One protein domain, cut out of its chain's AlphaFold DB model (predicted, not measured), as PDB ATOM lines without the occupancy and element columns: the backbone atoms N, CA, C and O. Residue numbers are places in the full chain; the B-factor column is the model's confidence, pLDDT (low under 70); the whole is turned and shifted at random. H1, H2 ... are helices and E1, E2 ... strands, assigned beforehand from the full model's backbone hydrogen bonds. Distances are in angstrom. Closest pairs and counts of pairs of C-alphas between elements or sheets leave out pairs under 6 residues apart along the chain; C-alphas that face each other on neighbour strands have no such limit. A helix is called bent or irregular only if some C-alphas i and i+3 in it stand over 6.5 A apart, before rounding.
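AT A GLANCE: This is residues 312 to 483 of the 504 residues of the protein "Pribosyltran_N domain-containing protein" of Candidatus Omnitrophica bacterium (UniProt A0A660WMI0). What shape do these atoms make? A strongly twisted sheet of seven strands runs through the middle, with H1 and H3 packed on one face and H4 on the other, making three layers; the hairpin of E2 and E3 forms one side of the sheet. What is it made of? The printed part has 172 residues with five named helices and seven named strands, in the order H1 H2 E1 H3 E2 E3 E4 H4 E5 H5 E6 E7, a mixed class. The mixed sheet runs E3 E2 E1 E4 E5 E6 E7, and the whole is compact, with a radius of gyration of the C-alphas of 15.1 A and spans of 43 by 36 by 27 A.

IN THESE COORDINATES: Where do the first elements lie? H1, residues 312 to 325, begins at C-alpha 312 (198.407, 231.057, 146.763) and is 21.4 A long. H2 is 328 to 331, E1 335 to 340, and H3 343 to 362, 29.5 A. What follows? E2 is 368 to 378, 31.0 A; E3 384 to 391; E4 405 to 413, 21.7 A; H4 417 to 429, 16.7 A. E5 is 437 to 444, H5 451 to 454, E6 465 to 469, and E7 479 to 481, ending at C-alpha 481 (202.825, 240.838, 142.586).

HOW THE PARTS SIT: How are the strands joined? E3 and E2 are antiparallel, with N 377 and O 385 at 2.8 A; the other neighbours are parallel, with N 338 and O 370 at 2.9 A for E1 and E2, and N 339 and O 407 at 2.9 A for E1 and E4. N 440 and O 408 are at 2.8 A for E4 and E5, N 441 and O 467 at 2.9 A for E5 and E6, and N 481 and O 468 at 2.9 A for E6 and E7. E1, H3, E2, then E4, H4, E5, then E5, H5, E6 are strand-helix-strand units, parallel neighbour strands with a helix between, each with a right-handed crossover. Where do the helices stand? H3, irregular with C-alphas 344 and 347 7.5 A apart, has a height over the sheet of 6.3 A, and residues 351 to 359 alone touch H1, at a steep tilt of 59 degrees, the closest C-alphas being those of Arg 312 and Ala 352, 4.5 A. The sheet curls round H1 and H4, while H2 and H5 are not on it; H4 and H5 only just touch, with 3 pairs of C-alphas within 8 A, the closest those of Lys 420 and Phe 453, 6.5 A. In H4 every O i to N i+4 pair is within hydrogen-bond range, against 7 of 10 in H1 and 12 of 16 in H3; H2 and H5 are too short for such a pair.

THE WHOLE: How far does it reach? The two C-alphas farthest apart, those of Gly 364 and Ser 380, are 45.8 A apart. Is it unbroken and sure? The printed part has no cut, and the one long link is E3 to E4, 13 residues. The mean pLDDT of the printed part is 90.1, with residues 377 to 386 and 455 to 460 under 70.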
ATOM      1  N   ARG A 312     199.789 230.665 146.446       95.56
ATOM      2  CA  ARG A 312     198.407 231.057 146.763       95.56
ATOM      3  C   ARG A 312     198.053 232.447 146.217       95.56
ATOM      4  O   ARG A 312     197.028 232.609 145.560       95.56
ATOM      5  N   TYR A 313     198.907 233.448 146.445       95.62
ATOM      6  CA  TYR A 313     198.664 234.831 146.002       95.62
ATOM      7  C   TYR A 313     199.300 235.150 144.654       95.62
ATOM      8  O   TYR A 313     198.746 235.938 143.888       95.62
ATOM      9  N   LEU A 314     200.410 234.491 144.332       98.12
ATOM     10  CA  LEU A 314     201.042 234.588 143.026       98.12
ATOM     11  C   LEU A 314     200.093 234.132 141.909       98.12
ATOM     12  O   LEU A 314     199.900 234.861 140.941       98.12
ATOM     13  N   ALA A 315     199.433 232.980 142.069       98.25
ATOM     14  CA  ALA A 315     198.469 232.479 141.091       98.25
ATOM     15  C   ALA A 315     197.285 233.441 140.901       98.25
ATOM     16  O   ALA A 315     196.874 233.682 139.768       98.25
ATOM     17  N   ARG A 316     196.780 234.049 141.985       97.44
ATOM     18  CA  ARG A 316     195.702 235.055 141.932       97.44
ATOM     19  C   ARG A 316     196.127 236.301 141.158       97.44
ATOM     20  O   ARG A 316     195.403 236.727 140.266       97.44
ATOM     21  N   GLY A 317     197.309 236.842 141.457       97.31
ATOM     22  CA  GLY A 317     197.821 238.027 140.767       97.31
ATOM     23  C   GLY A 317     198.130 237.773 139.288       97.31
ATOM     24  O   GLY A 317     197.885 238.641 138.457       97.31
ATOM     25  N   VAL A 318     198.608 236.574 138.930       98.19
ATOM     26  CA  VAL A 318     198.757 236.178 137.518       98.19
ATOM     27  C   VAL A 318     197.386 236.034 136.853       98.19
ATOM     28  O   VAL A 318     197.200 236.482 135.724       98.19
ATOM     29  N   PHE A 319     196.413 235.444 137.548       98.25
ATOM     30  CA  PHE A 319     195.058 235.283 137.028       98.25
ATOM     31  C   PHE A 319     194.348 236.625 136.809       98.25
ATOM     32  O   PHE A 319     193.625 236.770 135.830       98.25
ATOM     33  N   ASP A 320     194.587 237.630 137.651       97.31
ATOM     34  CA  ASP A 320     194.065 238.983 137.421       97.31
ATOM     35  C   ASP A 320     194.534 239.566 136.083       97.31
ATOM     36  O   ASP A 320     193.749 240.228 135.411       97.31
ATOM     37  N   HIS A 321     195.752 239.244 135.638       96.81
ATOM     38  CA  HIS A 321     196.224 239.639 134.311       96.81
ATOM     39  C   HIS A 321     195.532 238.858 133.179       96.81
ATOM     40  O   HIS A 321     195.305 239.406 132.105       96.81
ATOM     41  N   ILE A 322     195.114 237.606 133.408       97.69
ATOM     42  CA  ILE A 322     194.259 236.877 132.449       97.69
ATOM     43  C   ILE A 322     192.931 237.626 132.256       97.69
ATOM     44  O   ILE A 322     192.422 237.694 131.140       97.69
ATOM     45  N   LEU A 323     192.385 238.233 133.313       97.12
ATOM     46  CA  LEU A 323     191.135 239.002 133.246       97.12
ATOM     47  C   LEU A 323     191.265 240.360 132.544       97.12
ATOM     48  O   LEU A 323     190.245 240.963 132.218       97.12
ATOM     49  N   GLU A 324     192.486 240.838 132.296       96.06
ATOM     50  CA  GLU A 324     192.721 242.010 131.445       96.06
ATOM     51  C   GLU A 324     192.517 241.668 129.959       96.06
ATOM     52  O   GLU A 324     192.039 242.507 129.196       96.06
ATOM     53  N   ASP A 325     192.826 240.424 129.568       95.00
ATOM     54  CA  ASP A 325     192.753 239.936 128.185       95.00
ATOM     55  C   ASP A 325     191.445 239.173 127.875       95.00
ATOM     56  O   ASP A 325     191.045 239.090 126.713       95.00
ATOM     57  N   TYR A 326     190.777 238.603 128.888       96.62
ATOM     58  CA  TYR A 326     189.614 237.723 128.714       96.62
ATOM     59  C   TYR A 326     188.469 238.058 129.669       96.62
ATOM     60  O   TYR A 326     188.646 238.194 130.880       96.62
ATOM     61  N   SER A 327     187.245 238.083 129.143       95.38
ATOM     62  CA  SER A 327     186.047 238.245 129.965       95.38
ATOM     63  C   SER A 327     185.709 236.972 130.764       95.38
ATOM     64  O   SER A 327     185.958 235.850 130.308       95.38
ATOM     65  N   PRO A 328     185.034 237.095 131.925       94.38
ATOM     66  CA  PRO A 328     184.492 235.948 132.658       94.38
ATOM     67  C   PRO A 328     183.646 234.992 131.801       94.38
ATOM     68  O   PRO A 328     183.631 233.784 132.044       94.38
ATOM     69  N   GLN A 329     182.940 235.512 130.789       93.56
ATOM     70  CA  GLN A 329     182.135 234.718 129.861       93.56
ATOM     71  C   GLN A 329     183.003 233.842 128.949       93.56
ATOM     72  O   GLN A 329     182.658 232.682 128.735       93.56
ATOM     73  N   GLU A 330     184.131 234.356 128.456       95.75
ATOM     74  CA  GLU A 330     185.078 233.610 127.612       95.75
ATOM     75  C   GLU A 330     185.849 232.533 128.377       95.75
ATOM     76  O   GLU A 330     186.334 231.570 127.779       95.75
ATOM     77  N   LEU A 331     185.974 232.695 129.693       96.81
ATOM     78  CA  LEU A 331     186.616 231.732 130.583       96.81
ATOM     79  C   LEU A 331     185.649 230.645 131.075       96.81
ATOM     80  O   LEU A 331     186.082 229.595 131.549       96.81
ATOM     81  N   ARG A 332     184.335 230.863 130.952       95.38
ATOM     82  CA  ARG A 332     183.313 229.977 131.517       95.38
ATOM     83  C   ARG A 332     183.439 228.544 130.993       95.38
ATOM     84  O   ARG A 332     183.353 228.295 129.796       95.38
ATOM     85  N   GLY A 333     183.551 227.590 131.916       95.12
ATOM     86  CA  GLY A 333     183.622 226.157 131.615       95.12
ATOM     87  C   GLY A 333     184.998 225.670 131.151       95.12
ATOM     88  O   GLY A 333     185.182 224.463 131.001       95.12
ATOM     89  N   LYS A 334     185.972 226.571 130.974       97.56
ATOM     90  CA  LYS A 334     187.351 226.204 130.642       97.56
ATOM     91  C   LYS A 334     188.091 225.647 131.854       97.56
ATOM     92  O   LYS A 334     187.650 225.765 133.001       97.56
ATOM     93  N   THR A 335     189.240 225.031 131.585       98.56
ATOM     94  CA  THR A 335     190.146 224.521 132.619       98.56
ATOM     95  C   THR A 335     191.306 225.489 132.839       98.56
ATOM     96  O   THR A 335     191.925 225.926 131.876       98.56
ATOM     97  N   LEU A 336     191.607 225.797 134.098       98.69
ATOM     98  CA  LEU A 336     192.845 226.422 134.550       98.69
ATOM     99  C   LEU A 336     193.722 225.342 135.195       98.69
ATOM    100  O   LEU A 336     193.333 224.732 136.191       98.69
ATOM    101  N   CYS A 337     194.898 225.102 134.631       98.50
ATOM    102  CA  CYS A 337     195.918 224.234 135.194       98.50
ATOM    103  C   CYS A 337     196.974 225.087 135.900       98.50
ATOM    104  O   CYS A 337     197.690 225.858 135.258       98.50
ATOM    105  N   LEU A 338     197.071 224.949 137.221       98.62
ATOM    106  CA  LEU A 338     198.245 225.405 137.953       98.62
ATOM    107  C   LEU A 338     199.312 224.317 137.796       98.62
ATOM    108  O   LEU A 338     199.059 223.158 138.126       98.62
ATOM    109  N   LEU A 339     200.462 224.673 137.227       98.00
ATOM    110  CA  LEU A 339     201.455 223.710 136.763       98.00
ATOM    111  C   LEU A 339     202.795 223.931 137.459       98.00
ATOM    112  O   LEU A 339     203.410 224.980 137.288       98.00
ATOM    113  N   ALA A 340     203.281 222.922 138.171       95.75
ATOM    114  CA  ALA A 340     204.666 222.893 138.622       95.75
ATOM    115  C   ALA A 340     205.591 222.467 137.458       95.75
ATOM    116  O   ALA A 340     205.249 221.560 136.688       95.75
ATOM    117  N   PRO A 341     206.760 223.100 137.270       92.06
ATOM    118  CA  PRO A 341     207.678 222.732 136.193       92.06
ATOM    119  C   PRO A 341     208.419 221.409 136.443       92.06
ATOM    120  O   PRO A 341     209.012 220.866 135.509       92.06
ATOM    121  N   ASP A 342     208.410 220.916 137.680       87.94
ATOM    122  CA  ASP A 342     208.788 219.565 138.089       87.94
ATOM    123  C   ASP A 342     208.011 219.147 139.351       87.94
ATOM    124  O   ASP A 342     207.128 219.870 139.814       87.94
ATOM    125  N   ASP A 343     208.253 217.940 139.852       87.31
ATOM    126  CA  ASP A 343     207.539 217.356 140.991       87.31
ATOM    127  C   ASP A 343     207.843 218.055 142.327       87.31
ATOM    128  O   ASP A 343     206.971 218.109 143.195       87.31
ATOM    129  N   GLY A 344     209.028 218.661 142.470       86.06
ATOM    130  CA  GLY A 344     209.489 219.281 143.719       86.06
ATOM    131  C   GLY A 344     208.599 220.412 144.248       86.06
ATOM    132  O   GLY A 344     208.470 220.579 145.457       86.06
ATOM    133  N   SER A 345     207.925 221.159 143.370       90.25
ATOM    134  CA  SER A 345     207.015 222.247 143.764       90.25
ATOM    135  C   SER A 345     205.527 221.886 143.641       90.25
ATOM    136  O   SER A 345     204.653 222.717 143.913       90.25
ATOM    137  N   TYR A 346     205.199 220.636 143.288       94.12
ATOM    138  CA  TYR A 346     203.817 220.198 143.065       94.12
ATOM    139  C   TYR A 346     202.933 220.316 144.313       94.12
ATOM    140  O   TYR A 346     201.773 220.727 144.223       94.12
ATOM    141  N   ASN A 347     203.473 219.996 145.490       94.50
ATOM    142  CA  ASN A 347     202.720 220.044 146.744       94.50
ATOM    143  C   ASN A 347     202.266 221.481 147.088       94.50
ATOM    144  O   ASN A 347     201.105 221.679 147.460       94.50
ATOM    145  N   TYR A 348     203.093 222.497 146.830       96.19
ATOM    146  CA  TYR A 348     202.676 223.901 146.916       96.19
ATOM    147  C   TYR A 348     201.586 224.256 145.899       96.19
ATOM    148  O   TYR A 348     200.644 224.986 146.222       96.19
ATOM    149  N   VAL A 349     201.695 223.759 144.662       97.06
ATOM    150  CA  VAL A 349     200.687 223.998 143.617       97.06
ATOM    151  C   VAL A 349     199.341 223.409 144.031       97.06
ATOM    152  O   VAL A 349     198.303 224.058 143.884       97.06
ATOM    153  N   LYS A 350     199.353 222.207 144.605       95.44
ATOM    154  CA  LYS A 350     198.160 221.533 145.116       95.44
ATOM    155  C   LYS A 350     197.465 222.353 146.206       95.44
ATOM    156  O   LYS A 350     196.246 222.510 146.146       95.44
ATOM    157  N   GLU A 351     198.209 222.907 147.161       94.88
ATOM    158  CA  GLU A 351     197.651 223.822 148.171       94.88
ATOM    159  C   GLU A 351     197.037 225.079 147.529       94.88
ATOM    160  O   GLU A 351     195.927 225.484 147.880       94.88
ATOM    161  N   ALA A 352     197.707 225.662 146.529       97.06
ATOM    162  CA  ALA A 352     197.230 226.861 145.840       97.06
ATOM    163  C   ALA A 352     195.937 226.638 145.032       97.06
ATOM    164  O   ALA A 352     195.175 227.584 144.827       97.06
ATOM    165  N   VAL A 353     195.634 225.405 144.599       97.25
ATOM    166  CA  VAL A 353     194.389 225.100 143.867       97.25
ATOM    167  C   VAL A 353     193.144 225.411 144.691       97.25
ATOM    168  O   VAL A 353     192.176 225.932 144.134       97.25
ATOM    169  N   GLN A 354     193.135 225.088 145.988       93.44
ATOM    170  CA  GLN A 354     191.967 225.353 146.834       93.44
ATOM    171  C   GLN A 354     191.717 226.861 146.947       93.44
ATOM    172  O   GLN A 354     190.615 227.342 146.684       93.44
ATOM    173  N   ASP A 355     192.784 227.610 147.191       94.31
ATOM    174  CA  ASP A 355     192.771 229.066 147.243       94.31
ATOM    175  C   ASP A 355     192.334 229.731 145.943       94.31
ATOM    176  O   ASP A 355     191.668 230.770 145.964       94.31
ATOM    177  N   MET A 356     192.735 229.153 144.813       98.06
ATOM    178  CA  MET A 356     192.365 229.631 143.491       98.06
ATOM    179  C   MET A 356     190.879 229.381 143.220       98.06
ATOM    180  O   MET A 356     190.200 230.259 142.696       98.06
ATOM    181  N   LYS A 357     190.336 228.223 143.620       97.56
ATOM    182  CA  LYS A 357     188.895 227.938 143.506       97.56
ATOM    183  C   LYS A 357     188.065 228.951 144.291       97.56
ATOM    184  O   LYS A 357     187.107 229.495 143.749       97.56
ATOM    185  N   GLU A 358     188.448 229.233 145.534       96.00
ATOM    186  CA  GLU A 358     187.771 230.229 146.373       96.00
ATOM    187  C   GLU A 358     187.840 231.628 145.756       96.00
ATOM    188  O   GLU A 358     186.831 232.332 145.695       96.00
ATOM    189  N   TYR A 359     189.000 232.000 145.212       97.06
ATOM    190  CA  TYR A 359     189.179 233.268 144.511       97.06
ATOM    191  C   TYR A 359     188.267 233.408 143.285       97.06
ATOM    192  O   TYR A 359     187.615 234.437 143.104       97.06
ATOM    193  N   LEU A 360     188.170 232.364 142.455       97.44
ATOM    194  CA  LEU A 360     187.291 232.365 141.283       97.44
ATOM    195  C   LEU A 360     185.816 232.498 141.674       97.44
ATOM    196  O   LEU A 360     185.085 233.254 141.034       97.44
ATOM    197  N   VAL A 361     185.390 231.827 142.752       96.25
ATOM    198  CA  VAL A 361     184.029 231.960 143.296       96.25
ATOM    199  C   VAL A 361     183.757 233.400 143.730       96.25
ATOM    200  O   VAL A 361     182.727 233.956 143.352       96.25
ATOM    201  N   GLN A 362     184.688 234.035 144.450       95.31
ATOM    202  CA  GLN A 362     184.561 235.440 144.863       95.31
ATOM    203  C   GLN A 362     184.455 236.400 143.667       95.31
ATOM    204  O   GLN A 362     183.744 237.400 143.740       95.31
ATOM    205  N   LYS A 363     185.120 236.086 142.550       95.06
ATOM    206  CA  LYS A 363     185.053 236.854 141.296       95.06
ATOM    207  C   LYS A 363     183.853 236.497 140.409       95.06
ATOM    208  O   LYS A 363     183.672 237.120 139.366       95.06
ATOM    209  N   GLY A 364     183.040 235.506 140.785       95.31
ATOM    210  CA  GLY A 364     181.911 235.033 139.975       95.31
ATOM    211  C   GLY A 364     182.325 234.310 138.686       95.31
ATOM    212  O   GLY A 364     181.561 234.287 137.720       95.31
ATOM    213  N   ILE A 365     183.528 233.732 138.646       96.44
ATOM    214  CA  ILE A 365     184.096 233.057 137.474       96.44
ATOM    215  C   ILE A 365     183.985 231.544 137.656       96.44
ATOM    216  O   ILE A 365     184.411 230.988 138.664       96.44
ATOM    217  N   ASN A 366     183.439 230.856 136.652       94.88
ATOM    218  CA  ASN A 366     183.308 229.402 136.663       94.88
ATOM    219  C   ASN A 366     184.341 228.757 135.731       94.88
ATOM    220  O   ASN A 366     184.102 228.639 134.529       94.88
ATOM    221  N   MET A 367     185.459 228.313 136.302       97.25
ATOM    222  CA  MET A 367     186.462 227.483 135.633       97.25
ATOM    223  C   MET A 367     186.736 226.228 136.459       97.25
ATOM    224  O   MET A 367     186.688 226.246 137.690       97.25
ATOM    225  N   ARG A 368     187.095 225.138 135.782       97.56
ATOM    226  CA  ARG A 368     187.670 223.965 136.445       97.56
ATOM    227  C   ARG A 368     189.128 224.269 136.786       97.56
ATOM    228  O   ARG A 368     189.895 224.558 135.879       97.56
ATOM    229  N   VAL A 369     189.532 224.147 138.049       98.12
ATOM    230  CA  VAL A 369     190.944 224.294 138.451       98.12
ATOM    231  C   VAL A 369     191.553 222.927 138.743       98.12
ATOM    232  O   VAL A 369     190.975 222.149 139.510       98.12
ATOM    233  N   VAL A 370     192.704 222.637 138.138       97.75
ATOM    234  CA  VAL A 370     193.486 221.408 138.349       97.75
ATOM    235  C   VAL A 370     194.938 221.745 138.693       97.75
ATOM    236  O   VAL A 370     195.433 222.798 138.295       97.75
ATOM    237  N   ALA A 371     195.603 220.858 139.435       97.88
ATOM    238  CA  ALA A 371     197.046 220.897 139.670       97.88
ATOM    239  C   ALA A 371     197.717 219.837 138.799       97.88
ATOM    240  O   ALA A 371     197.259 218.693 138.787       97.88
ATOM    241  N   GLY A 372     198.815 220.192 138.141       96.81
ATOM    242  CA  GLY A 372     199.674 219.240 137.443       96.81
ATOM    243  C   GLY A 372     201.154 219.552 137.635       96.81
ATOM    244  O   GLY A 372     201.509 220.627 138.119       96.81
ATOM    245  N   TYR A 373     202.015 218.637 137.205       95.75
ATOM    246  CA  TYR A 373     203.442 218.893 137.030       95.75
ATOM    247  C   TYR A 373     203.965 218.272 135.733       95.75
ATOM    248  O   TYR A 373     203.354 217.359 135.171       95.75
ATOM    249  N   LEU A 374     205.083 218.788 135.225       92.69
ATOM    250  CA  LEU A 374     205.769 218.188 134.078       92.69
ATOM    251  C   LEU A 374     206.652 217.027 134.536       92.69
ATOM    252  O   LEU A 374     207.446 217.180 135.466       92.69
ATOM    253  N   ASN A 375     206.565 215.882 133.854       83.69
ATOM    254  CA  ASN A 375     207.443 214.752 134.138       83.69
ATOM    255  C   ASN A 375     208.861 215.039 133.633       83.69
ATOM    256  O   ASN A 375     209.186 214.835 132.461       83.69
ATOM    257  N   LYS A 376     209.701 215.558 134.524       79.56
ATOM    258  CA  LYS A 376     211.043 216.029 134.211       79.56
ATOM    259  C   LYS A 376     212.080 215.104 134.829       79.56
ATOM    260  O   LYS A 376     212.396 215.193 136.010       79.56
ATOM    261  N   THR A 377     212.710 214.283 133.999       67.69
ATOM    262  CA  THR A 377     213.859 213.476 134.412       67.69
ATOM    263  C   THR A 377     215.158 214.236 134.141       67.69
ATOM    264  O   THR A 377     215.495 214.556 132.996       67.69
ATOM    265  N   ARG A 378     215.937 214.521 135.192       60.94
ATOM    266  CA  ARG A 378     217.301 215.061 135.045       60.94
ATOM    267  C   ARG A 378     218.277 213.904 134.822       60.94
ATOM    268  O   ARG A 378     218.542 213.135 135.736       60.94
ATOM    269  N   ILE A 379     218.824 213.790 133.610       57.28
ATOM    270  CA  ILE A 379     219.829 212.768 133.262       57.28
ATOM    271  C   ILE A 379     221.239 213.250 133.645       57.28
ATOM    272  O   ILE A 379     222.099 212.455 134.011       57.28
ATOM    273  N   SER A 380     221.491 214.561 133.575       52.59
ATOM    274  CA  SER A 380     222.721 215.194 134.067       52.59
ATOM    275  C   SER A 380     222.472 216.658 134.444       52.59
ATOM    276  O   SER A 380     221.388 217.190 134.210       52.59
ATOM    277  N   SER A 381     223.492 217.349 134.966       46.97
ATOM    278  CA  SER A 381     223.426 218.791 135.266       46.97
ATOM    279  C   SER A 381     223.131 219.675 134.045       46.97
ATOM    280  O   SER A 381     222.788 220.841 134.215       46.97
ATOM    281  N   GLN A 382     223.280 219.145 132.828       44.47
ATOM    282  CA  GLN A 382     223.059 219.869 131.571       44.47
ATOM    283  C   GLN A 382     221.939 219.271 130.714       44.47
ATOM    284  O   GLN A 382     221.480 219.928 129.783       44.47
ATOM    285  N   ARG A 383     221.500 218.037 130.996       52.06
ATOM    286  CA  ARG A 383     220.519 217.329 130.173       52.06
ATOM    287  C   ARG A 383     219.287 216.972 130.985       52.06
ATOM    288  O   ARG A 383     219.327 216.127 131.881       52.06
ATOM    289  N   VAL A 384     218.184 217.589 130.593       59.31
ATOM    290  CA  VAL A 384     216.849 217.337 131.118       59.31
ATOM    291  C   VAL A 384     216.022 216.703 130.009       59.31
ATOM    292  O   VAL A 384     216.062 217.169 128.873       59.31
ATOM    293  N   VAL A 385     215.300 215.637 130.333       67.88
ATOM    294  CA  VAL A 385     214.269 215.070 129.465       67.88
ATOM    295  C   VAL A 385     212.934 215.344 130.129       67.88
ATOM    296  O   VAL A 385     212.731 214.969 131.280       67.88
ATOM    297  N   VAL A 386     212.053 216.031 129.414       69.62
ATOM    298  CA  VAL A 386     210.662 216.208 129.824       69.62
ATOM    299  C   VAL A 386     209.829 215.290 128.946       69.62
ATOM    300  O   VAL A 386     209.926 215.366 127.718       69.62
ATOM    301  N   GLU A 387     209.072 214.387 129.560       76.75
ATOM    302  CA  GLU A 387     208.159 213.522 128.817       76.75
ATOM    303  C   GLU A 387     206.946 214.313 128.307       76.75
ATOM    304  O   GLU A 387     206.596 215.377 128.819       76.75
ATOM    305  N   ASN A 388     206.298 213.795 127.264       82.06
ATOM    306  CA  ASN A 388     205.172 214.459 126.604       82.06
ATOM    307  C   ASN A 388     203.847 214.220 127.344       82.06
ATOM    308  O   ASN A 388     202.846 213.873 126.722       82.06
ATOM    309  N   ASN A 389     203.834 214.407 128.659       86.12
ATOM    310  CA  ASN A 389     202.649 214.285 129.496       86.12
ATOM    311  C   ASN A 389     202.675 215.292 130.654       86.12
ATOM    312  O   ASN A 389     203.707 215.852 131.025       86.12
ATOM    313  N   ILE A 390     201.489 215.543 131.203       93.44
ATOM    314  CA  ILE A 390     201.306 216.308 132.435       93.44
ATOM    315  C   ILE A 390     200.806 215.318 133.467       93.44
ATOM    316  O   ILE A 390     199.839 214.605 133.204       93.44
ATOM    317  N   LEU A 391     201.461 215.268 134.617       94.44
ATOM    318  CA  LEU A 391     201.148 214.313 135.666       94.44
ATOM    319  C   LEU A 391     200.348 214.964 136.795       94.44
ATOM    320  O   LEU A 391     200.476 216.160 137.066       94.44
ATOM    321  N   GLY A 392     199.488 214.165 137.418       93.94
ATOM    322  CA  GLY A 392     198.734 214.485 138.623       93.94
ATOM    323  C   GLY A 392     199.368 213.874 139.870       93.94
ATOM    324  O   GLY A 392     200.467 213.335 139.830       93.94
ATOM    325  N   GLU A 393     198.665 213.954 140.995       89.19
ATOM    326  CA  GLU A 393     199.210 213.674 142.330       89.19
ATOM    327  C   GLU A 393     199.820 212.277 142.491       89.19
ATOM    328  O   GLU A 393     200.770 212.098 143.248       89.19
ATOM    329  N   ARG A 394     199.278 211.274 141.803       88.31
ATOM    330  CA  ARG A 394     199.725 209.878 141.890       88.31
ATOM    331  C   ARG A 394     200.622 209.497 140.714       88.31
ATOM    332  O   ARG A 394     200.792 208.307 140.447       88.31
ATOM    333  N   GLY A 395     201.157 210.486 139.999       88.81
ATOM    334  CA  GLY A 395     201.900 210.287 138.759       88.81
ATOM    335  C   GLY A 395     201.015 209.831 137.598       88.81
ATOM    336  O   GLY A 395     201.529 209.329 136.602       88.81
ATOM    337  N   GLU A 396     199.691 209.957 137.713       93.31
ATOM    338  CA  GLU A 396     198.769 209.652 136.627       93.31
ATOM    339  C   GLU A 396     198.807 210.739 135.557       93.31
ATOM    340  O   GLU A 396     198.871 211.928 135.867       93.31
ATOM    341  N   GLU A 397     198.714 210.351 134.290       94.44
ATOM    342  CA  GLU A 397     198.608 211.321 133.206       94.44
ATOM    343  C   GLU A 397     197.262 212.060 133.260       94.44
ATOM    344  O   GLU A 397     196.183 211.459 133.272       94.44
ATOM    345  N   LEU A 398     197.325 213.390 133.266       94.19
ATOM    346  CA  LEU A 398     196.166 214.266 133.252       94.19
ATOM    347  C   LEU A 398     195.731 214.556 131.817       94.19
ATOM    348  O   LEU A 398     196.447 215.170 131.027       94.19
ATOM    349  N   SER A 399     194.483 214.210 131.505       92.81
ATOM    350  CA  SER A 399     193.840 214.650 130.267       92.81
ATOM    351  C   SER A 399     193.390 216.110 130.400       92.81
ATOM    352  O   SER A 399     192.342 216.401 130.986       92.81
ATOM    353  N   ILE A 400     194.202 217.035 129.881       96.00
ATOM    354  CA  ILE A 400     193.919 218.477 129.900       96.00
ATOM    355  C   ILE A 400     193.369 218.936 128.532       96.00
ATOM    356  O   ILE A 400     194.029 218.715 127.511       96.00
ATOM    357  N   PRO A 401     192.184 219.585 128.481       96.88
ATOM    358  CA  PRO A 401     191.611 220.120 127.242       96.88
ATOM    359  C   PRO A 401     192.535 221.118 126.529       96.88
ATOM    360  O   PRO A 401     193.211 221.911 127.178       96.88
ATOM    361  N   LYS A 402     192.550 221.125 125.189       95.81
ATOM    362  CA  LYS A 402     193.456 221.988 124.394       95.81
ATOM    363  C   LYS A 402     193.191 223.488 124.527       95.81
ATOM    364  O   LYS A 402     194.081 224.284 124.242       95.81
ATOM    365  N   ASP A 403     191.997 223.869 124.961       96.69
ATOM    366  CA  ASP A 403     191.604 225.249 125.242       96.69
ATOM    367  C   ASP A 403     191.891 225.681 126.691       96.69
ATOM    368  O   ASP A 403     191.517 226.790 127.078       96.69
ATOM    369  N   ALA A 404     192.554 224.835 127.489       98.25
ATOM    370  CA  ALA A 404     192.928 225.148 128.862       98.25
ATOM    371  C   ALA A 404     193.925 226.314 128.961       98.25
ATOM    372  O   ALA A 404     194.703 226.586 128.043       98.25
ATOM    373  N   PHE A 405     193.895 226.962 130.124       98.69
ATOM    374  CA  PHE A 405     194.847 227.968 130.573       98.69
ATOM    375  C   PHE A 405     195.855 227.357 131.530       98.69
ATOM    376  O   PHE A 405     195.510 226.476 132.313       98.69
ATOM    377  N   PHE A 406     197.086 227.850 131.483       98.69
ATOM    378  CA  PHE A 406     198.183 227.395 132.322       98.69
ATOM    379  C   PHE A 406     198.787 228.564 133.083       98.69
ATOM    380  O   PHE A 406     199.087 229.601 132.494       98.69
ATOM    381  N   ILE A 407     199.013 228.361 134.378       98.62
ATOM    382  CA  ILE A 407     199.899 229.198 135.184       98.62
ATOM    383  C   ILE A 407     201.023 228.290 135.674       98.62
ATOM    384  O   ILE A 407     200.802 227.440 136.536       98.62
ATOM    385  N   ILE A 408     202.210 228.450 135.094       98.19
ATOM    386  CA  ILE A 408     203.431 227.766 135.524       98.19
ATOM    387  C   ILE A 408     203.904 228.429 136.821       98.19
ATOM    388  O   ILE A 408     204.091 229.645 136.836       98.19
ATOM    389  N   LEU A 409     204.090 227.657 137.889       97.75
ATOM    390  CA  LEU A 409     204.458 228.142 139.219       97.75
ATOM    391  C   LEU A 409     205.778 227.510 139.665       97.75
ATOM    392  O   LEU A 409     205.858 226.293 139.787       97.75
ATOM    393  N   ASP A 410     206.795 228.341 139.893       95.31
ATOM    394  CA  ASP A 410     208.144 227.926 140.316       95.31
ATOM    395  C   ASP A 410     208.498 228.604 141.653       95.31
ATOM    396  O   ASP A 410     208.169 229.781 141.854       95.31
ATOM    397  N   ASP A 411     209.140 227.882 142.577       94.25
ATOM    398  CA  ASP A 411     209.547 228.404 143.892       94.25
ATOM    399  C   ASP A 411     210.650 229.454 143.730       94.25
ATOM    400  O   ASP A 411     210.502 230.600 144.150       94.25
ATOM    401  N   GLU A 412     211.722 229.113 143.021       92.44
ATOM    402  CA  GLU A 412     212.838 230.013 142.753       92.44
ATOM    403  C   GLU A 412     213.330 229.842 141.317       92.44
ATOM    404  O   GLU A 412     213.479 228.732 140.809       92.44
ATOM    405  N   THR A 413     213.703 230.948 140.666       89.06
ATOM    406  CA  THR A 413     214.495 230.851 139.439       89.06
ATOM    407  C   THR A 413     215.649 231.842 139.391       89.06
ATOM    408  O   THR A 413     215.467 233.053 139.520       89.06
ATOM    409  N   SER A 414     216.858 231.333 139.122       85.50
ATOM    410  CA  SER A 414     218.039 232.177 138.890       85.50
ATOM    411  C   SER A 414     217.987 232.852 137.519       85.50
ATOM    412  O   SER A 414     218.188 234.053 137.420       85.50
ATOM    413  N   THR A 415     217.715 232.098 136.446       85.38
ATOM    414  CA  THR A 415     217.762 232.611 135.057       85.38
ATOM    415  C   THR A 415     216.419 232.570 134.328       85.38
ATOM    416  O   THR A 415     216.313 233.138 133.248       85.38
ATOM    417  N   GLY A 416     215.404 231.877 134.858       87.00
ATOM    418  CA  GLY A 416     214.128 231.649 134.168       87.00
ATOM    419  C   GLY A 416     214.121 230.456 133.203       87.00
ATOM    420  O   GLY A 416     213.120 230.213 132.531       87.00
ATOM    421  N   MET A 417     215.211 229.680 133.127       85.19
ATOM    422  CA  MET A 417     215.313 228.541 132.202       85.19
ATOM    423  C   MET A 417     214.240 227.475 132.449       85.19
ATOM    424  O   MET A 417     213.649 226.979 131.495       85.19
ATOM    425  N   THR A 418     213.960 227.148 133.711       86.50
ATOM    426  CA  THR A 418     212.932 226.164 134.077       86.50
ATOM    427  C   THR A 418     211.568 226.540 133.486       86.50
ATOM    428  O   THR A 418     210.938 225.726 132.812       86.50
ATOM    429  N   VAL A 419     211.171 227.804 133.636       90.75
ATOM    430  CA  VAL A 419     209.914 228.351 133.108       90.75
ATOM    431  C   VAL A 419     209.905 228.392 131.576       90.75
ATOM    432  O   VAL A 419     208.898 228.045 130.954       90.75
ATOM    433  N   LYS A 420     211.026 228.773 130.948       89.06
ATOM    434  CA  LYS A 420     211.163 228.775 129.481       89.06
ATOM    435  C   LYS A 420     210.971 227.371 128.903       89.06
ATOM    436  O   LYS A 420     210.209 227.202 127.956       89.06
ATOM    437  N   VAL A 421     211.617 226.367 129.498       88.12
ATOM    438  CA  VAL A 421     211.495 224.961 129.088       88.12
ATOM    439  C   VAL A 421     210.062 224.468 129.283       88.12
ATOM    440  O   VAL A 421     209.486 223.905 128.356       88.12
ATOM    441  N   ALA A 422     209.442 224.742 130.434       91.69
ATOM    442  CA  ALA A 422     208.052 224.361 130.682       91.69
ATOM    443  C   ALA A 422     207.086 224.969 129.647       91.69
ATOM    444  O   ALA A 422     206.249 224.263 129.082       91.69
ATOM    445  N   THR A 423     207.257 226.255 129.328       93.56
ATOM    446  CA  THR A 423     206.459 226.942 128.301       93.56
ATOM    447  C   THR A 423     206.647 226.299 126.928       93.56
ATOM    448  O   THR A 423     205.671 225.998 126.239       93.56
ATOM    449  N   TYR A 424     207.901 226.052 126.538       91.50
ATOM    450  CA  TYR A 424     208.222 225.384 125.285       91.50
ATOM    451  C   TYR A 424     207.528 224.025 125.173       91.50
ATOM    452  O   TYR A 424     206.884 223.752 124.162       91.50
ATOM    453  N   HIS A 425     207.592 223.194 126.217       90.88
ATOM    454  CA  HIS A 425     206.955 221.878 126.206       90.88
ATOM    455  C   HIS A 425     205.435 221.965 126.059       90.88
ATOM    456  O   HIS A 425     204.871 221.259 125.221       90.88
ATOM    457  N   LEU A 426     204.769 222.864 126.790       94.19
ATOM    458  CA  LEU A 426     203.321 223.055 126.661       94.19
ATOM    459  C   LEU A 426     202.919 223.424 125.226       94.19
ATOM    460  O   LEU A 426     201.959 222.877 124.686       94.19
ATOM    461  N   VAL A 427     203.668 224.317 124.582       94.31
ATOM    462  CA  VAL A 427     203.309 224.835 123.256       94.31
ATOM    463  C   VAL A 427     203.750 223.904 122.132       94.31
ATOM    464  O   VAL A 427     202.957 223.573 121.255       94.31
ATOM    465  N   LYS A 428     205.017 223.488 122.120       91.44
ATOM    466  CA  LYS A 428     205.632 222.785 120.986       91.44
ATOM    467  C   LYS A 428     205.459 221.277 121.061       91.44
ATOM    468  O   LYS A 428     205.167 220.665 120.040       91.44
ATOM    469  N   ALA A 429     205.614 220.691 122.246       89.00
ATOM    470  CA  ALA A 429     205.493 219.245 122.418       89.00
ATOM    471  C   ALA A 429     204.034 218.822 122.635       89.00
ATOM    472  O   ALA A 429     203.564 217.861 122.031       89.00
ATOM    473  N   LEU A 430     203.301 219.569 123.465       92.94
ATOM    474  CA  LEU A 430     201.924 219.244 123.828       92.94
ATOM    475  C   LEU A 430     200.881 219.994 122.991       92.94
ATOM    476  O   LEU A 430     199.716 219.605 123.010       92.94
ATOM    477  N   GLY A 431     201.248 221.020 122.221       94.62
ATOM    478  CA  GLY A 431     200.331 221.688 121.289       94.62
ATOM    479  C   GLY A 431     199.248 222.548 121.950       94.62
ATOM    480  O   GLY A 431     198.163 222.688 121.386       94.62
ATOM    481  N   PHE A 432     199.490 223.081 123.152       97.12
ATOM    482  CA  PHE A 432     198.601 224.067 123.774       97.12
ATOM    483  C   PHE A 432     198.777 225.455 123.147       97.12
ATOM    484  O   PHE A 432     199.838 225.799 122.620       97.12
ATOM    485  N   ASN A 433     197.724 226.272 123.207       96.25
ATOM    486  CA  ASN A 433     197.762 227.632 122.685       96.25
ATOM    487  C   ASN A 433     198.697 228.509 123.529       96.25
ATOM    488  O   ASN A 433     198.449 228.711 124.716       96.25
ATOM    489  N   TRP A 434     199.729 229.080 122.904       96.00
ATOM    490  CA  TRP A 434     200.689 229.977 123.554       96.00
ATOM    491  C   TRP A 434     200.025 231.155 124.287       96.00
ATOM    492  O   TRP A 434     200.461 231.518 125.377       96.00
ATOM    493  N   TRP A 435     198.928 231.695 123.742       96.00
ATOM    494  CA  TRP A 435     198.166 232.784 124.369       96.00
ATOM    495  C   TRP A 435     197.587 232.425 125.741       96.00
ATOM    496  O   TRP A 435     197.197 233.312 126.488       96.00
ATOM    497  N   HIS A 436     197.530 231.138 126.085       97.94
ATOM    498  CA  HIS A 436     196.984 230.648 127.341       97.94
ATOM    499  C   HIS A 436     198.071 230.239 128.356       97.94
ATOM    500  O   HIS A 436     197.738 229.632 129.375       97.94
ATOM    501  N   ILE A 437     199.356 230.516 128.090       98.00
ATOM    502  CA  ILE A 437     200.478 230.070 128.934       98.00
ATOM    503  C   ILE A 437     201.091 231.242 129.704       98.00
ATOM    504  O   ILE A 437     201.808 232.065 129.137       98.00
ATOM    505  N   TYR A 438     200.850 231.286 131.010       98.25
ATOM    506  CA  TYR A 438     201.311 232.322 131.934       98.25
ATOM    507  C   TYR A 438     202.308 231.726 132.937       98.25
ATOM    508  O   TYR A 438     202.326 230.513 133.152       98.25
ATOM    509  N   ALA A 439     203.130 232.563 133.569       97.50
ATOM    510  CA  ALA A 439     204.087 232.123 134.578       97.50
ATOM    511  C   ALA A 439     204.126 233.046 135.803       97.50
ATOM    512  O   ALA A 439     204.066 234.270 135.682       97.50
ATOM    513  N   GLY A 440     204.280 232.443 136.978       97.44
ATOM    514  CA  GLY A 440     204.528 233.109 138.247       97.44
ATOM    515  C   GLY A 440     205.707 232.461 138.970       97.44
ATOM    516  O   GLY A 440     205.781 231.239 139.055       97.44
ATOM    517  N   ILE A 441     206.617 233.268 139.515       97.00
ATOM    518  CA  ILE A 441     207.768 232.786 140.291       97.00
ATOM    519  C   ILE A 441     207.754 233.409 141.690       97.00
ATOM    520  O   ILE A 441     207.641 234.628 141.816       97.00
ATOM    521  N   VAL A 442     207.910 232.619 142.752       97.25
ATOM    522  CA  VAL A 442     207.940 233.178 144.116       97.25
ATOM    523  C   VAL A 442     209.219 233.982 144.351       97.25
ATOM    524  O   VAL A 442     209.133 235.158 144.701       97.25
ATOM    525  N   HIS A 443     210.385 233.404 144.071       95.69
ATOM    526  CA  HIS A 443     211.691 234.051 144.197       95.69
ATOM    527  C   HIS A 443     212.333 234.275 142.823       95.69
ATOM    528  O   HIS A 443     213.117 233.470 142.309       95.69
ATOM    529  N   GLY A 444     211.965 235.384 142.186       93.50
ATOM    530  CA  GLY A 444     212.449 235.758 140.862       93.50
ATOM    531  C   GLY A 444     213.802 236.461 140.883       93.50
ATOM    532  O   GLY A 444     213.849 237.676 140.719       93.50
ATOM    533  N   LYS A 445     214.911 235.721 141.031       90.62
ATOM    534  CA  LYS A 445     216.268 236.309 140.987       90.62
ATOM    535  C   LYS A 445     216.594 236.918 139.618       90.62
ATOM    536  O   LYS A 445     217.186 237.987 139.550       90.62
ATOM    537  N   PHE A 446     216.230 236.219 138.536       88.88
ATOM    538  CA  PHE A 446     216.387 236.660 137.139       88.88
ATOM    539  C   PHE A 446     217.709 237.401 136.847       88.88
ATOM    540  O   PHE A 446     217.709 238.515 136.330       88.88
ATOM    541  N   VAL A 447     218.852 236.769 137.129       86.44
ATOM    542  CA  VAL A 447     220.196 237.381 137.014       86.44
ATOM    543  C   VAL A 447     220.556 237.839 135.592       86.44
ATOM    544  O   VAL A 447     221.440 238.668 135.406       86.44
ATOM    545  N   GLU A 448     219.862 237.325 134.572       83.88
ATOM    546  CA  GLU A 448     219.989 237.754 133.170       83.88
ATOM    547  C   GLU A 448     218.816 238.640 132.697       83.88
ATOM    548  O   GLU A 448     218.662 238.892 131.498       83.88
ATOM    549  N   GLY A 449     217.955 239.072 133.620       85.00
ATOM    550  CA  GLY A 449     216.689 239.740 133.341       85.00
ATOM    551  C   GLY A 449     215.833 238.955 132.347       85.00
ATOM    552  O   GLY A 449     215.815 237.722 132.327       85.00
ATOM    553  N   MET A 450     215.166 239.682 131.453       84.38
ATOM    554  CA  MET A 450     214.344 239.078 130.406       84.38
ATOM    555  C   MET A 450     215.150 238.489 129.238       84.38
ATOM    556  O   MET A 450     214.592 237.759 128.420       84.38
ATOM    557  N   ARG A 451     216.466 238.740 129.150       83.06
ATOM    558  CA  ARG A 451     217.297 238.308 128.011       83.06
ATOM    559  C   ARG A 451     217.202 236.806 127.771       83.06
ATOM    560  O   ARG A 451     217.110 236.380 126.624       83.06
ATOM    561  N   ARG A 452     217.179 236.000 128.838       80.94
ATOM    562  CA  ARG A 452     217.132 234.530 128.755       80.94
ATOM    563  C   ARG A 452     215.896 234.009 128.018       80.94
ATOM    564  O   ARG A 452     215.957 232.977 127.342       80.94
ATOM    565  N   PHE A 453     214.793 234.741 128.113       80.25
ATOM    566  CA  PHE A 453     213.548 234.430 127.428       80.25
ATOM    567  C   PHE A 453     213.593 234.750 125.930       80.25
ATOM    568  O   PHE A 453     212.801 234.171 125.203       80.25
ATOM    569  N   PHE A 454     214.557 235.562 125.473       76.56
ATOM    570  CA  PHE A 454     214.677 236.044 124.090       76.56
ATOM    571  C   PHE A 454     215.993 235.666 123.382       76.56
ATOM    572  O   PHE A 454     216.211 236.085 122.249       76.56
ATOM    573  N   THR A 455     216.892 234.899 124.017       64.12
ATOM    574  CA  THR A 455     218.162 234.473 123.392       64.12
ATOM    575  C   THR A 455     217.930 233.672 122.107       64.12
ATOM    576  O   THR A 455     217.136 232.727 122.125       64.12
ATOM    577  N   GLU A 456     218.669 234.012 121.043       45.16
ATOM    578  CA  GLU A 456     218.595 233.400 119.707       45.16
ATOM    579  C   GLU A 456     218.867 231.879 119.714       45.16
ATOM    580  O   GLU A 456     219.779 231.394 120.386       45.16
ATOM    581  N   GLY A 457     218.040 231.134 118.969       59.03
ATOM    582  CA  GLY A 457     217.988 229.667 118.858       59.03
ATOM    583  C   GLY A 457     216.580 229.199 118.438       59.03
ATOM    584  O   GLY A 457     215.655 230.011 118.413       59.03
ATOM    585  N   GLU A 458     216.388 227.913 118.113       48.56
ATOM    586  CA  GLU A 458     215.106 227.377 117.589       48.56
ATOM    587  C   GLU A 458     213.933 227.393 118.603       48.56
ATOM    588  O   GLU A 458     212.769 227.325 118.207       48.56
ATOM    589  N   ASP A 459     214.206 227.610 119.896       59.66
ATOM    590  CA  ASP A 459     213.223 227.458 120.981       59.66
ATOM    591  C   ASP A 459     212.906 228.785 121.706       59.66
ATOM    592  O   ASP A 459     212.955 228.901 122.936       59.66
ATOM    593  N   ASN A 460     212.579 229.834 120.944       69.12
ATOM    594  CA  ASN A 460     212.134 231.121 121.490       69.12
ATOM    595  C   ASN A 460     210.619 231.108 121.781       69.12
ATOM    596  O   ASN A 460     209.812 231.572 120.979       69.12
ATOM    597  N   THR A 461     210.211 230.499 122.898       82.56
ATOM    598  CA  THR A 461     208.801 230.450 123.343       82.56
ATOM    599  C   THR A 461     208.689 230.913 124.806       82.56
ATOM    600  O   THR A 461     208.601 230.073 125.702       82.56
ATOM    601  N   PRO A 462     208.757 232.231 125.087       89.38
ATOM    602  CA  PRO A 462     208.542 232.761 126.437       89.38
ATOM    603  C   PRO A 462     207.077 232.593 126.856       89.38
ATOM    604  O   PRO A 462     206.230 232.478 125.973       89.38
ATOM    605  N   PRO A 463     206.721 232.594 128.149       93.19
ATOM    606  CA  PRO A 463     205.313 232.654 128.535       93.19
ATOM    607  C   PRO A 463     204.683 233.968 128.043       93.19
ATOM    608  O   PRO A 463     205.371 234.978 127.882       93.19
ATOM    609  N   ARG A 464     203.363 233.970 127.825       94.06
ATOM    610  CA  ARG A 464     202.581 235.155 127.424       94.06
ATOM    611  C   ARG A 464     202.745 236.315 128.408       94.06
ATOM    612  O   ARG A 464     202.691 237.480 128.007       94.06
ATOM    613  N   PHE A 465     202.929 235.973 129.678       95.19
ATOM    614  CA  PHE A 465     203.144 236.886 130.785       95.19
ATOM    615  C   PHE A 465     203.951 236.191 131.878       95.19
ATOM    616  O   PHE A 465     203.794 234.990 132.114       95.19
ATOM    617  N   ILE A 466     204.796 236.967 132.551       94.94
ATOM    618  CA  ILE A 466     205.615 236.512 133.664       94.94
ATOM    619  C   ILE A 466     205.513 237.501 134.820       94.94
ATOM    620  O   ILE A 466     205.665 238.713 134.638       94.94
ATOM    621  N   ALA A 467     205.276 236.965 136.010       96.69
ATOM    622  CA  ALA A 467     205.289 237.730 137.240       96.69
ATOM    623  C   ALA A 467     206.159 237.074 138.305       96.69
ATOM    624  O   ALA A 467     206.419 235.870 138.272       96.69
ATOM    625  N   SER A 468     206.572 237.871 139.281       97.31
ATOM    626  CA  SER A 468     207.200 237.376 140.492       97.31
ATOM    627  C   SER A 468     206.663 238.069 141.731       97.31
ATOM    628  O   SER A 468     206.177 239.202 141.653       97.31
ATOM    629  N   LEU A 469     206.728 237.379 142.868       96.94
ATOM    630  CA  LEU A 469     206.470 238.012 144.151       96.94
ATOM    631  C   LEU A 469     207.612 238.970 144.520       96.94
ATOM    632  O   LEU A 469     208.773 238.690 144.241       96.94
ATOM    633  N   ASP A 470     207.313 240.062 145.221       94.81
ATOM    634  CA  ASP A 470     208.306 240.995 145.797       94.81
ATOM    635  C   ASP A 470     209.026 240.436 147.049       94.81
ATOM    636  O   ASP A 470     209.401 241.171 147.967       94.81
ATOM    637  N   THR A 471     209.268 239.119 147.078       95.19
ATOM    638  CA  THR A 471     210.115 238.452 148.084       95.19
ATOM    639  C   THR A 471     211.575 238.904 148.003       95.19
ATOM    640  O   THR A 471     212.289 238.888 149.009       95.19
ATOM    641  N   LEU A 472     211.984 239.339 146.808       92.50
ATOM    642  CA  LEU A 472     213.298 239.825 146.407       92.50
ATOM    643  C   LEU A 472     213.157 241.118 145.593       92.50
ATOM    644  O   LEU A 472     212.061 241.494 145.175       92.50
ATOM    645  N   GLN A 473     214.279 241.794 145.326       89.94
ATOM    646  CA  GLN A 473     214.300 242.849 144.315       89.94
ATOM    647  C   GLN A 473     214.107 242.225 142.929       89.94
ATOM    648  O   GLN A 473     214.966 241.484 142.455       89.94
ATOM    649  N   ILE A 474     212.994 242.549 142.278       91.12
ATOM    650  CA  ILE A 474     212.662 242.013 140.957       91.12
ATOM    651  C   ILE A 474     213.235 242.927 139.861       91.12
ATOM    652  O   ILE A 474     213.084 244.152 139.963       91.12
ATOM    653  N   PRO A 475     213.900 242.375 138.826       88.12
ATOM    654  CA  PRO A 475     214.395 243.162 137.699       88.12
ATOM    655  C   PRO A 475     213.285 243.821 136.876       88.12
ATOM    656  O   PRO A 475     212.147 243.353 136.825       88.12
ATOM    657  N   GLU A 476     213.648 244.889 136.166       87.25
ATOM    658  CA  GLU A 476     212.743 245.575 135.243       87.25
ATOM    659  C   GLU A 476     212.235 244.631 134.135       87.25
ATOM    660  O   GLU A 476     212.952 243.751 133.650       87.25
ATOM    661  N   GLY A 477     210.978 244.821 133.725       86.50
ATOM    662  CA  GLY A 477     210.326 244.026 132.678       86.50
ATOM    663  C   GLY A 477     209.592 242.780 133.178       86.50
ATOM    664  O   GLY A 477     208.937 242.111 132.380       86.50
ATOM    665  N   ILE A 478     209.646 242.486 134.479       92.12
ATOM    666  CA  ILE A 478     208.895 241.398 135.117       92.12
ATOM    667  C   ILE A 478     207.811 242.014 135.992       92.12
ATOM    668  O   ILE A 478     208.072 242.942 136.759       92.12
ATOM    669  N   LYS A 479     206.572 241.522 135.880       95.19
ATOM    670  CA  LYS A 479     205.483 242.053 136.701       95.19
ATOM    671  C   LYS A 479     205.707 241.671 138.161       95.19
ATOM    672  O   LYS A 479     205.920 240.507 138.479       95.19
ATOM    673  N   VAL A 480     205.586 242.645 139.051       95.62
ATOM    674  CA  VAL A 480     205.626 242.410 140.494       95.62
ATOM    675  C   VAL A 480     204.210 242.187 141.021       95.62
ATOM    676  O   VAL A 480     203.303 242.973 140.733       95.62
ATOM    677  N   ILE A 481     204.024 241.116 141.788       96.12
ATOM    678  CA  ILE A 481     202.825 240.838 142.586       96.12
ATOM    679  C   ILE A 481     203.234 240.949 144.054       96.12
ATOM    680  O   ILE A 481     204.199 240.323 144.475       96.12
ATOM    681  N   SER A 482     202.524 241.752 144.844       94.75
ATOM    682  CA  SER A 482     202.939 241.977 146.231       94.75
ATOM    683  C   SER A 482     202.647 240.778 147.138       94.75
ATOM    684  O   SER A 482     201.558 240.203 147.085       94.75
ATOM    685  N   ILE A 483     203.582 240.453 148.033       95.31
ATOM    686  CA  ILE A 483     203.421 239.497 149.135       95.31
ATOM    687  C   ILE A 483     202.593 240.057 150.288       95.31
ATOM    688  O   ILE A 483     202.229 239.298 151.184       95.31
TER     689      ILE A 483